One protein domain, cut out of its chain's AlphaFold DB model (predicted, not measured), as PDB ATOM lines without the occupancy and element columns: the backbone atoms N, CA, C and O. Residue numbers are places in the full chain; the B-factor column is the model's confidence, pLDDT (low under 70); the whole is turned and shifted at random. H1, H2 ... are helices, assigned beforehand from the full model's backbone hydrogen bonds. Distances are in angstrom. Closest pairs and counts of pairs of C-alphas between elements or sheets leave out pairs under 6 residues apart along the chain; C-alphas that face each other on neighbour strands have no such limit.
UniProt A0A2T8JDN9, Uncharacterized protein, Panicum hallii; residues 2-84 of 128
ATOM      1  N   GLN A   2      -5.476 -12.371 -37.841       61.44
ATOM      2  CA  GLN A   2      -6.161 -13.679 -37.873       61.44
ATOM      3  C   GLN A   2      -6.765 -14.149 -36.538       61.44
ATOM      4  O   GLN A   2      -7.848 -14.724 -36.534       61.44
ATOM      5  N   ALA A   3      -6.127 -13.875 -35.397       66.75
ATOM      6  CA  ALA A   3      -6.613 -14.343 -34.094       66.75
ATOM      7  C   ALA A   3      -7.994 -13.774 -33.697       66.75
ATOM      8  O   ALA A   3      -8.765 -14.450 -33.019       66.75
ATOM      9  N   LEU A   4      -8.322 -12.551 -34.132       65.88
ATOM     10  CA  LEU A   4      -9.636 -11.946 -33.886       65.88
ATOM     11  C   LEU A   4     -10.713 -12.564 -34.782       65.88
ATOM     12  O   LEU A   4     -11.802 -12.853 -34.297       65.88
ATOM     13  N   LEU A   5     -10.387 -12.843 -36.046       67.94
ATOM     14  CA  LEU A   5     -11.289 -13.523 -36.980       67.94
ATOM     15  C   LEU A   5     -11.619 -14.941 -36.505       67.94
ATOM     16  O   LEU A   5     -12.779 -15.333 -36.511       67.94
ATOM     17  N   HIS A   6     -10.617 -15.676 -36.015       71.38
ATOM     18  CA  HIS A   6     -10.828 -16.992 -35.413       71.38
ATOM     19  C   HIS A   6     -11.706 -16.931 -34.162       71.38
ATOM     20  O   HIS A   6     -12.534 -17.814 -33.969       71.38
ATOM     21  N   LYS A   7     -11.573 -15.886 -33.335       71.44
ATOM     22  CA  LYS A   7     -12.467 -15.675 -32.190       71.44
ATOM     23  C   LYS A   7     -13.899 -15.366 -32.618       71.44
ATOM     24  O   LYS A   7     -14.810 -15.925 -32.030       71.44
ATOM     25  N   VAL A   8     -14.106 -14.513 -33.622       69.69
ATOM     26  CA  VAL A   8     -15.453 -14.191 -34.127       69.69
ATOM     27  C   VAL A   8     -16.119 -15.425 -34.733       69.69
ATOM     28  O   VAL A   8     -17.263 -15.699 -34.401       69.69
ATOM     29  N   LEU A   9     -15.388 -16.199 -35.541       70.81
ATOM     30  CA  LEU A   9     -15.869 -17.467 -36.098       70.81
ATOM     31  C   LEU A   9     -16.208 -18.485 -35.002       70.81
ATOM     32  O   LEU A   9     -17.241 -19.135 -35.081       70.81
ATOM     33  N   ALA A  10     -15.380 -18.586 -33.958       72.44
ATOM     34  CA  ALA A  10     -15.667 -19.444 -32.809       72.44
ATOM     35  C   ALA A  10     -16.908 -18.977 -32.025       72.44
ATOM     36  O   ALA A  10     -17.685 -19.803 -31.569       72.44
ATOM     37  N   MET A  11     -17.136 -17.665 -31.897       66.69
ATOM     38  CA  MET A  11     -18.343 -17.134 -31.246       66.69
ATOM     39  C   MET A  11     -19.609 -17.308 -32.096       66.69
ATOM     40  O   MET A  11     -20.711 -17.283 -31.560       66.69
ATOM     41  N   GLU A  12     -19.460 -17.465 -33.410       65.44
ATOM     42  CA  GLU A  12     -20.556 -17.734 -34.344       65.44
ATOM     43  C   GLU A  12     -21.029 -19.201 -34.281       65.44
ATOM     44  O   GLU A  12     -22.178 -19.481 -34.619       65.44
ATOM     45  N   ASP A  13     -20.170 -20.107 -33.799       62.75
ATOM     46  CA  ASP A  13     -20.448 -21.539 -33.582       62.75
ATOM     47  C   ASP A  13     -21.215 -21.794 -32.261       62.75
ATOM     48  O   ASP A  13     -22.000 -22.732 -32.149       62.75
ATOM     49  N   GLU A  14     -21.061 -20.903 -31.273       62.59
ATOM     50  CA  GLU A  14     -21.681 -20.991 -29.934       62.59
ATOM     51  C   GLU A  14     -23.107 -20.391 -29.863       62.59
ATOM     52  O   GLU A  14     -23.774 -20.465 -28.827       62.59
ATOM     53  N   GLY A  15     -23.611 -19.787 -30.948       64.31
ATOM     54  CA  GLY A  15     -24.984 -19.276 -31.024       64.31
ATOM     55  C   GLY A  15     -25.212 -18.172 -32.067       64.31
ATOM     56  O   GLY A  15     -24.267 -17.648 -32.660       64.31
ATOM     57  N   PRO A  16     -26.477 -17.775 -32.318       62.47
ATOM     58  CA  PRO A  16     -26.789 -16.708 -33.262       62.47
ATOM     59  C   PRO A  16     -26.291 -15.361 -32.722       62.47
ATOM     60  O   PRO A  16     -26.918 -14.748 -31.861       62.47
ATOM     61  N   LEU A  17     -25.151 -14.897 -33.241       67.50
ATOM     62  CA  LEU A  17     -24.646 -13.555 -32.963       67.50
ATOM     63  C   LEU A  17     -25.648 -12.498 -33.431       67.50
ATOM     64  O   LEU A  17     -26.225 -12.610 -34.518       67.50
ATOM     65  N   ASP A  18     -25.788 -11.451 -32.620       78.94
ATOM     66  CA  ASP A  18     -26.589 -10.280 -32.948       78.94
ATOM     67  C   ASP A  18     -26.183  -9.691 -34.313       78.94
ATOM     68  O   ASP A  18     -25.002  -9.650 -34.680       78.94
ATOM     69  N   VAL A  19     -27.179  -9.234 -35.075       78.50
ATOM     70  CA  VAL A  19     -27.007  -8.738 -36.449       78.50
ATOM     71  C   VAL A  19     -26.037  -7.553 -36.476       78.50
ATOM     72  O   VAL A  19     -25.237  -7.432 -37.407       78.50
ATOM     73  N   GLN A  20     -26.046  -6.726 -35.426       79.75
ATOM     74  CA  GLN A  20     -25.114  -5.614 -35.259       79.75
ATOM     75  C   GLN A  20     -23.666  -6.097 -35.099       79.75
ATOM     76  O   GLN A  20     -22.765  -5.582 -35.762       79.75
ATOM     77  N   THR A  21     -23.442  -7.129 -34.282       78.81
ATOM     78  CA  THR A  21     -22.113  -7.718 -34.056       78.81
ATOM     79  C   THR A  21     -21.553  -8.342 -35.330       78.81
ATOM     80  O   THR A  21     -20.371  -8.172 -35.625       78.81
ATOM     81  N   LYS A  22     -22.396  -8.999 -36.138       79.88
ATOM     82  CA  LYS A  22     -21.986  -9.547 -37.442       79.88
ATOM     83  C   LYS A  22     -21.637  -8.459 -38.455       79.88
ATOM     84  O   LYS A  22     -20.637  -8.584 -39.161       79.88
ATOM     85  N   ALA A  23     -22.439  -7.397 -38.531       83.12
ATOM     86  CA  ALA A  23     -22.174  -6.276 -39.432       83.12
ATOM     87  C   ALA A  23     -20.852  -5.579 -39.080       83.12
ATOM     88  O   ALA A  23     -20.010  -5.378 -39.954       83.12
ATOM     89  N   TRP A  24     -20.635  -5.309 -37.792       82.12
ATOM     90  CA  TRP A  24     -19.392  -4.728 -37.296       82.12
ATOM     91  C   TRP A  24     -18.190  -5.646 -37.537       82.12
ATOM     92  O   TRP A  24     -17.161  -5.207 -38.043       82.12
ATOM     93  N   ALA A  25     -18.321  -6.944 -37.254       81.88
ATOM     94  CA  ALA A  25     -17.248  -7.899 -37.502       81.88
ATOM     95  C   ALA A  25     -16.881  -7.985 -38.989       81.88
ATOM     96  O   ALA A  25     -15.702  -8.101 -39.321       81.88
ATOM     97  N   ARG A  26     -17.865  -7.897 -39.892       81.88
ATOM     98  CA  ARG A  26     -17.625  -7.857 -41.338       81.88
ATOM     99  C   ARG A  26     -16.855  -6.605 -41.748       81.88
ATOM    100  O   ARG A  26     -15.896  -6.726 -42.501       81.88
ATOM    101  N   GLU A  27     -17.243  -5.441 -41.239       82.88
ATOM    102  CA  GLU A  27     -16.564  -4.171 -41.513       82.88
ATOM    103  C   GLU A  27     -15.112  -4.193 -41.011       82.88
ATOM    104  O   GLU A  27     -14.182  -3.902 -41.761       82.88
ATOM    105  N   VAL A  28     -14.897  -4.652 -39.775       81.00
ATOM    106  CA  VAL A  28     -13.555  -4.817 -39.199       81.00
ATOM    107  C   VAL A  28     -12.732  -5.838 -39.988       81.00
ATOM    108  O   VAL A  28     -11.538  -5.634 -40.199       81.00
ATOM    109  N   SER A  29     -13.352  -6.922 -40.460       77.81
ATOM    110  CA  SER A  29     -12.678  -7.919 -41.298       77.81
ATOM    111  C   SER A  29     -12.250  -7.330 -42.636       77.81
ATOM    112  O   SER A  29     -11.131  -7.569 -43.075       77.81
ATOM    113  N   GLU A  30     -13.111  -6.550 -43.284       80.56
ATOM    114  CA  GLU A  30     -12.802  -5.888 -44.553       80.56
ATOM    115  C   GLU A  30     -11.626  -4.918 -44.397       80.56
ATOM    116  O   GLU A  30     -10.658  -5.007 -45.154       80.56
ATOM    117  N   MET A  31     -11.637  -4.094 -43.341       76.19
ATOM    118  CA  MET A  31     -10.510  -3.218 -43.002       76.19
ATOM    119  C   MET A  31      -9.228  -4.007 -42.705       76.19
ATOM    120  O   MET A  31      -8.138  -3.582 -43.082       76.19
ATOM    121  N   ALA A  32      -9.341  -5.170 -42.058       77.50
ATOM    122  CA  ALA A  32      -8.193  -6.016 -41.758       77.50
ATOM    123  C   ALA A  32      -7.534  -6.585 -43.024       77.50
ATOM    124  O   ALA A  32      -6.313  -6.526 -43.159       77.50
ATOM    125  N   TYR A  33      -8.334  -7.081 -43.971       73.38
ATOM    126  CA  TYR A  33      -7.839  -7.582 -45.258       73.38
ATOM    127  C   TYR A  33      -7.196  -6.486 -46.113       73.38
ATOM    128  O   TYR A  33      -6.235  -6.740 -46.844       73.38
ATOM    129  N   ASP A  34      -7.723  -5.271 -46.022       73.88
ATOM    130  CA  ASP A  34      -7.177  -4.092 -46.681       73.88
ATOM    131  C   ASP A  34      -5.799  -3.689 -46.115       73.88
ATOM    132  O   ASP A  34      -4.944  -3.215 -46.861       73.88
ATOM    133  N   VAL A  35      -5.525  -3.942 -44.833       73.81
ATOM    134  CA  VAL A  35      -4.187  -3.755 -44.240       73.81
ATOM    135  C   VAL A  35      -3.251  -4.913 -44.596       73.81
ATOM    136  O   VAL A  35      -2.125  -4.667 -45.027       73.81
ATOM    137  N   ASP A  36      -3.724  -6.162 -44.531       74.56
ATOM    138  CA  ASP A  36      -2.930  -7.350 -44.891       74.56
ATOM    139  C   ASP A  36      -2.451  -7.300 -46.365       74.56
ATOM    140  O   ASP A  36      -1.429  -7.895 -46.725       74.56
ATOM    141  N   CYS A  37      -3.145  -6.562 -47.246       71.00
ATOM    142  CA  CYS A  37      -2.699  -6.370 -48.627       71.00
ATOM    143  C   CYS A  37      -1.411  -5.529 -48.736       71.00
ATOM    144  O   CYS A  37      -0.601  -5.779 -49.634       71.00
ATOM    145  N   ILE A  38      -1.172  -4.598 -47.801       73.00
ATOM    146  CA  ILE A  38       0.082  -3.833 -47.727       73.00
ATOM    147  C   ILE A  38       1.230  -4.750 -47.316       73.00
ATOM    148  O   ILE A  38       2.264  -4.744 -47.980       73.00
ATOM    149  N   ASP A  39       1.039  -5.576 -46.288       73.81
ATOM    150  CA  ASP A  39       2.070  -6.509 -45.817       73.81
ATOM    151  C   ASP A  39       2.465  -7.496 -46.926       73.81
ATOM    152  O   ASP A  39       3.649  -7.749 -47.175       73.81
ATOM    153  N   ALA A  40       1.478  -7.995 -47.679       73.19
ATOM    154  CA  ALA A  40       1.710  -8.839 -48.848       73.19
ATOM    155  C   ALA A  40       2.486  -8.106 -49.962       73.19
ATOM    156  O   ALA A  40       3.331  -8.711 -50.635       73.19
ATOM    157  N   PHE A  41       2.228  -6.810 -50.159       68.06
ATOM    158  CA  PHE A  41       2.967  -5.974 -51.106       68.06
ATOM    159  C   PHE A  41       4.413  -5.736 -50.653       68.06
ATOM    160  O   PHE A  41       5.332  -5.885 -51.461       68.06
ATOM    161  N   GLU A  42       4.641  -5.423 -49.377       69.62
ATOM    162  CA  GLU A  42       5.984  -5.225 -48.830       69.62
ATOM    163  C   GLU A  42       6.820  -6.501 -48.898       69.62
ATOM    164  O   GLU A  42       7.958  -6.464 -49.373       69.62
ATOM    165  N   HIS A  43       6.241  -7.643 -48.519       69.94
ATOM    166  CA  HIS A  43       6.908  -8.937 -48.607       69.94
ATOM    167  C   HIS A  43       7.293  -9.271 -50.055       69.94
ATOM    168  O   HIS A  43       8.420  -9.686 -50.331       69.94
ATOM    169  N   ARG A  44       6.398  -9.006 -51.018       67.38
ATOM    170  CA  ARG A  44       6.667  -9.228 -52.445       67.38
ATOM    171  C   ARG A  44       7.695  -8.244 -53.012       67.38
ATOM    172  O   ARG A  44       8.505  -8.651 -53.841       67.38
ATOM    173  N   ARG A  45       7.718  -6.988 -52.554       65.94
ATOM    174  CA  ARG A  45       8.776  -6.018 -52.882       65.94
ATOM    175  C   ARG A  45      10.132  -6.509 -52.372       65.94
ATOM    176  O   ARG A  45      11.091  -6.496 -53.134       65.94
ATOM    177  N   CYS A  46      10.205  -6.989 -51.131       62.88
ATOM    178  CA  CYS A  46      11.425  -7.572 -50.568       62.88
ATOM    179  C   CYS A  46      11.901  -8.796 -51.365       62.88
ATOM    180  O   CYS A  46      13.082  -8.883 -51.689       62.88
ATOM    181  N   LEU A  47      10.993  -9.696 -51.759       62.97
ATOM    182  CA  LEU A  47      11.323 -10.856 -52.600       62.97
ATOM    183  C   LEU A  47      11.788 -10.457 -54.012       62.97
ATOM    184  O   LEU A  47      12.734 -11.044 -54.535       62.97
ATOM    185  N   ALA A  48      11.159  -9.443 -54.613       62.44
ATOM    186  CA  ALA A  48      11.547  -8.916 -55.921       62.44
ATOM    187  C   ALA A  48      12.930  -8.243 -55.888       62.44
ATOM    188  O   ALA A  48      13.726  -8.442 -56.803       62.44
ATOM    189  N   LEU A  49      13.246  -7.496 -54.824       60.97
ATOM    190  CA  LEU A  49      14.583  -6.931 -54.598       60.97
ATOM    191  C   LEU A  49      15.637  -8.006 -54.296       60.97
ATOM    192  O   LEU A  49      16.797  -7.828 -54.656       60.97
ATOM    193  N   ALA A  50      15.245  -9.130 -53.691       66.00
ATOM    194  CA  ALA A  50      16.121 -10.271 -53.417       66.00
ATOM    195  C   ALA A  50      16.375 -11.179 -54.641       66.00
ATOM    196  O   ALA A  50      16.990 -12.235 -54.504       66.00
ATOM    197  N   GLY A  51      15.905 -10.803 -55.839       54.47
ATOM    198  CA  GLY A  51      16.142 -11.552 -57.079       54.47
ATOM    199  C   GLY A  51      15.314 -12.836 -57.228       54.47
ATOM    200  O   GLY A  51      15.511 -13.583 -58.184       54.47
ATOM    201  N   ALA A  52      14.360 -13.094 -56.328       57.19
ATOM    202  CA  ALA A  52      13.468 -14.244 -56.414       57.19
ATOM    203  C   ALA A  52      12.307 -13.934 -57.375       57.19
ATOM    204  O   ALA A  52      11.216 -13.527 -56.968       57.19
ATOM    205  N   THR A  53      12.525 -14.115 -58.679       55.34
ATOM    206  CA  THR A  53      11.468 -13.990 -59.693       55.34
ATOM    207  C   THR A  53      10.540 -15.207 -59.641       55.34
ATOM    208  O   THR A  53      10.618 -16.106 -60.478       55.34
ATOM    209  N   SER A  54       9.661 -15.271 -58.641       51.25
ATOM    210  CA  SER A  54       8.621 -16.299 -58.599       51.25
ATOM    211  C   SER A  54       7.407 -15.867 -59.424       51.25
ATOM    212  O   SER A  54       6.692 -14.930 -59.065       51.25
ATOM    213  N   GLY A  55       7.214 -16.559 -60.548       49.75
ATOM    214  CA  GLY A  55       5.911 -17.030 -61.024       49.75
ATOM    215  C   GLY A  55       4.784 -16.003 -61.145       49.75
ATOM    216  O   GLY A  55       4.056 -15.702 -60.202       49.75
ATOM    217  N   HIS A  56       4.607 -15.536 -62.372       52.66
ATOM    218  CA  HIS A  56       3.531 -14.697 -62.887       52.66
ATOM    219  C   HIS A  56       2.112 -15.253 -62.606       52.66
ATOM    220  O   HIS A  56       1.882 -16.451 -62.740       52.66
ATOM    221  N   GLY A  57       1.151 -14.375 -62.273       48.88
ATOM    222  CA  GLY A  57      -0.289 -14.699 -62.294       48.88
ATOM    223  C   GLY A  57      -1.206 -13.801 -61.445       48.88
ATOM    224  O   GLY A  57      -2.223 -13.326 -61.936       48.88
ATOM    225  N   GLY A  58      -0.850 -13.527 -60.181       52.97
ATOM    226  CA  GLY A  58      -1.728 -12.802 -59.231       52.97
ATOM    227  C   GLY A  58      -1.445 -11.303 -59.035       52.97
ATOM    228  O   GLY A  58      -2.310 -10.557 -58.584       52.97
ATOM    229  N   GLY A  59      -0.253 -10.829 -59.413       56.16
ATOM    230  CA  GLY A  59       0.283  -9.543 -58.938       56.16
ATOM    231  C   GLY A  59      -0.475  -8.281 -59.370       56.16
ATOM    232  O   GLY A  59      -0.469  -7.297 -58.640       56.16
ATOM    233  N   ILE A  60      -1.156  -8.288 -60.521       59.22
ATOM    234  CA  ILE A  60      -1.848  -7.090 -61.037       59.22
ATOM    235  C   ILE A  60      -3.114  -6.795 -60.218       59.22
ATOM    236  O   ILE A  60      -3.407  -5.640 -59.902       59.22
ATOM    237  N   ARG A  61      -3.853  -7.843 -59.833       63.44
ATOM    238  CA  ARG A  61      -5.083  -7.712 -59.044       63.44
ATOM    239  C   ARG A  61      -4.771  -7.224 -57.634       63.44
ATOM    240  O   ARG A  61      -5.414  -6.281 -57.175       63.44
ATOM    241  N   ASP A  62      -3.741  -7.784 -57.010       64.62
ATOM    242  CA  ASP A  62      -3.314  -7.388 -55.667       64.62
ATOM    243  C   ASP A  62      -2.741  -5.963 -55.666       64.62
ATOM    244  O   ASP A  62      -3.101  -5.156 -54.810       64.62
ATOM    245  N   PHE A  63      -1.976  -5.580 -56.695       68.25
ATOM    246  CA  PHE A  63      -1.479  -4.210 -56.863       68.25
ATOM    247  C   PHE A  63      -2.608  -3.184 -57.051       68.25
ATOM    248  O   PHE A  63      -2.611  -2.120 -56.428       68.25
ATOM    249  N   SER A  64      -3.614  -3.499 -57.873       71.25
ATOM    250  CA  SER A  64      -4.780  -2.624 -58.069       71.25
ATOM    251  C   SER A  64      -5.590  -2.418 -56.780       71.25
ATOM    252  O   SER A  64      -6.175  -1.355 -56.568       71.25
ATOM    253  N   ARG A  65      -5.600  -3.420 -55.892       70.69
ATOM    254  CA  ARG A  65      -6.255  -3.349 -54.584       70.69
ATOM    255  C   ARG A  65      -5.436  -2.513 -53.600       70.69
ATOM    256  O   ARG A  65      -5.983  -1.578 -53.024       70.69
ATOM    257  N   CYS A  66      -4.127  -2.753 -53.513       71.38
ATOM    258  CA  CYS A  66      -3.216  -1.968 -52.674       71.38
ATOM    259  C   CYS A  66      -3.239  -0.482 -53.055       71.38
ATOM    260  O   CYS A  66      -3.340   0.390 -52.200       71.38
ATOM    261  N   THR A  67      -3.202  -0.168 -54.351       74.38
ATOM    262  CA  THR A  67      -3.252   1.226 -54.828       74.38
ATOM    263  C   THR A  67      -4.572   1.920 -54.502       74.38
ATOM    264  O   THR A  67      -4.575   3.124 -54.235       74.38
ATOM    265  N   ARG A  68      -5.693   1.187 -54.481       78.88
ATOM    266  CA  ARG A  68      -6.978   1.714 -54.007       78.88
ATOM    267  C   ARG A  68      -6.920   2.022 -52.516       78.88
ATOM    268  O   ARG A  68      -7.241   3.143 -52.147       78.88
ATOM    269  N   PHE A  69      -6.438   1.086 -51.701       75.12
ATOM    270  CA  PHE A  69      -6.296   1.293 -50.261       75.12
ATOM    271  C   PHE A  69      -5.381   2.481 -49.932       75.12
ATOM    272  O   PHE A  69      -5.746   3.355 -49.150       75.12
ATOM    273  N   LEU A  70      -4.235   2.592 -50.610       76.50
ATOM    274  CA  LEU A  70      -3.309   3.716 -50.455       76.50
ATOM    275  C   LEU A  70      -3.942   5.062 -50.838       76.50
ATOM    276  O   LEU A  70      -3.654   6.078 -50.205       76.50
ATOM    277  N   ARG A  71      -4.817   5.097 -51.852       80.69
ATOM    278  CA  ARG A  71      -5.592   6.303 -52.188       80.69
ATOM    279  C   ARG A  71      -6.558   6.672 -51.070       80.69
ATOM    280  O   ARG A  71      -6.617   7.845 -50.706       80.69
ATOM    281  N   THR A  72      -7.256   5.691 -50.503       78.38
ATOM    282  CA  THR A  72      -8.145   5.902 -49.358       78.38
ATOM    283  C   THR A  72      -7.348   6.439 -48.169       78.38
ATOM    284  O   THR A  72      -7.676   7.496 -47.638       78.38
ATOM    285  N   LEU A  73      -6.232   5.805 -47.807       77.94
ATOM    286  CA  LEU A  73      -5.367   6.244 -46.709       77.94
ATOM    287  C   LEU A  73      -4.825   7.664 -46.932       77.94
ATOM    288  O   LEU A  73      -4.785   8.475 -46.008       77.94
ATOM    289  N   ARG A  74      -4.472   8.009 -48.175       78.81
ATOM    290  CA  ARG A  74      -4.063   9.371 -48.539       78.81
ATOM    291  C   ARG A  74      -5.190  10.382 -48.328       78.81
ATOM    292  O   ARG A  74      -4.914  11.471 -47.832       78.81
ATOM    293  N   SER A  75      -6.436  10.044 -48.668       76.75
ATOM    294  CA  SER A  75      -7.576  10.914 -48.344       76.75
ATOM    295  C   SER A  75      -7.779  11.050 -46.836       76.75
ATOM    296  O   SER A  75      -7.926  12.171 -46.361       76.75
ATOM    297  N   TRP A  76      -7.673   9.961 -46.066       79.19
ATOM    298  CA  TRP A  76      -7.735  10.007 -44.599       79.19
ATOM    299  C   TRP A  76      -6.653  10.909 -44.006       79.19
ATOM    300  O   TRP A  76      -6.934  11.698 -43.110       79.19
ATOM    301  N   HIS A  77      -5.436  10.864 -44.547       80.50
ATOM    302  CA  HIS A  77      -4.355  11.749 -44.122       80.50
ATOM    303  C   HIS A  77      -4.646  13.226 -44.440       80.50
ATOM    304  O   HIS A  77      -4.384  14.101 -43.618       80.50
ATOM    305  N   GLN A  78      -5.236  13.516 -45.604       80.69
ATOM    306  CA  GLN A  78      -5.685  14.873 -45.935       80.69
ATOM    307  C   GLN A  78      -6.791  15.357 -44.989       80.69
ATOM    308  O   GLN A  78      -6.749  16.505 -44.556       80.69
ATOM    309  N   PHE A  79      -7.744  14.493 -44.629       75.62
ATOM    310  CA  PHE A  79      -8.771  14.813 -43.637       75.62
ATOM    311  C   PHE A  79      -8.177  15.050 -42.246       75.62
ATOM    312  O   PHE A  79      -8.542  16.027 -41.596       75.62
ATOM    313  N   ALA A  80      -7.224  14.224 -41.809       82.00
ATOM    314  CA  ALA A  80      -6.525  14.413 -40.538       82.00
ATOM    315  C   ALA A  80      -5.804  15.770 -40.494       82.00
ATOM    316  O   ALA A  80      -5.986  16.532 -39.549       82.00
ATOM    317  N   SER A  81      -5.093  16.132 -41.567       83.56
ATOM    318  CA  SER A  81      -4.450  17.445 -41.683       83.56
ATOM    319  C   SER A  81      -5.458  18.598 -41.589       83.56
ATOM    320  O   SER A  81      -5.190  19.594 -40.923       83.56
ATOM    321  N   GLN A  82      -6.641  18.467 -42.197       83.31
ATOM    322  CA  GLN A  82      -7.694  19.481 -42.076       83.31
ATOM    323  C   GLN A  82      -8.223  19.595 -40.639       83.31
ATOM    324  O   GLN A  82      -8.398  20.709 -40.142       83.31
ATOM    325  N   ILE A  83      -8.422  18.474 -39.945       87.19
ATOM    326  CA  ILE A  83      -8.832  18.462 -38.533       87.19
ATOM    327  C   ILE A  83      -7.772  19.135 -37.656       87.19
ATOM    328  O   ILE A  83      -8.116  19.962 -36.812       87.19
ATOM    329  N   ASP A  84      -6.491  18.860 -37.895       86.56
ATOM    330  CA  ASP A  84      -5.394  19.497 -37.163       86.56
ATOM    331  C   ASP A  84      -5.367  21.013 -37.388       86.56
ATOM    332  O   ASP A  84      -5.191  21.776 -36.436       86.56
TER     333      ASP A  84
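AT A GLANCE: This is residues 2 to 84 of the 128 residues of an uncharacterized protein of Panicum hallii (UniProt A0A2T8JDN9). A long helix, H2, makes the long axis of an open frame of three helices; the short H1 folds back beside its first part, and H3 packs steeply across it past its middle. Residues 71 to 84 of H3 stick out as a free arm, as does the far end of H2 with residues 45 to 51, of which 45 to 49 belong to H2. The printed part has 83 residues with three named helices, H1, H2 and H3 in chain order, and no named strand: its class is all helix. It is only just loose, close to extended, with a radius of gyration of the C-alphas of 17.3 A, and flat, spanning 49 by 40 by 18 A.

HOW THE PARTS SIT: Begin with H2, residues 19 to 49. Look at its residues 34 to 41: with these alone it touches H3, residues 59 to 84, and H3 touches H2 with residues 62 to 69 alone. Their closest C-alphas, those of Cys 37 and Cys 66, are 6.0 A apart. The two run opposite ways at a steep tilt of 67 degrees, only just short of about perpendicular. H1, residues 2 to 13, is close to H2 but not clearly touching; the closest C-alphas, those of Leu 5 and Ser 29, are 7.2 A apart. These two run opposite ways at a shallow tilt of 30 degrees. H1 and H3 are apart. In H1 and H3 every O i to N i+4 pair is within hydrogen-bond range; in H2, 25 of 27 are.

IN THESE COORDINATES: Find C-alpha 19 at (-27.007, -8.738, -36.449); from there H2 runs 45.4 A to C-alpha 49. H3 runs 36.7 A from C-alpha 59 to C-alpha 84 at (-5.394, 19.497, -37.163). H1 begins at C-alpha 2, (-6.161, -13.679, -37.873), and is 16.9 A long.

THE WHOLE: The two farthest C-alphas, those of Pro 16 and Gly 51, are 49.4 A apart. The printed part has no cut; the link from H1 to H2 is tight, that from H2 to H3 short. Mean pLDDT of the printed part is 71.0, and residues 2 to 5, 8, 11 to 17 and 41 to 63 are under 70.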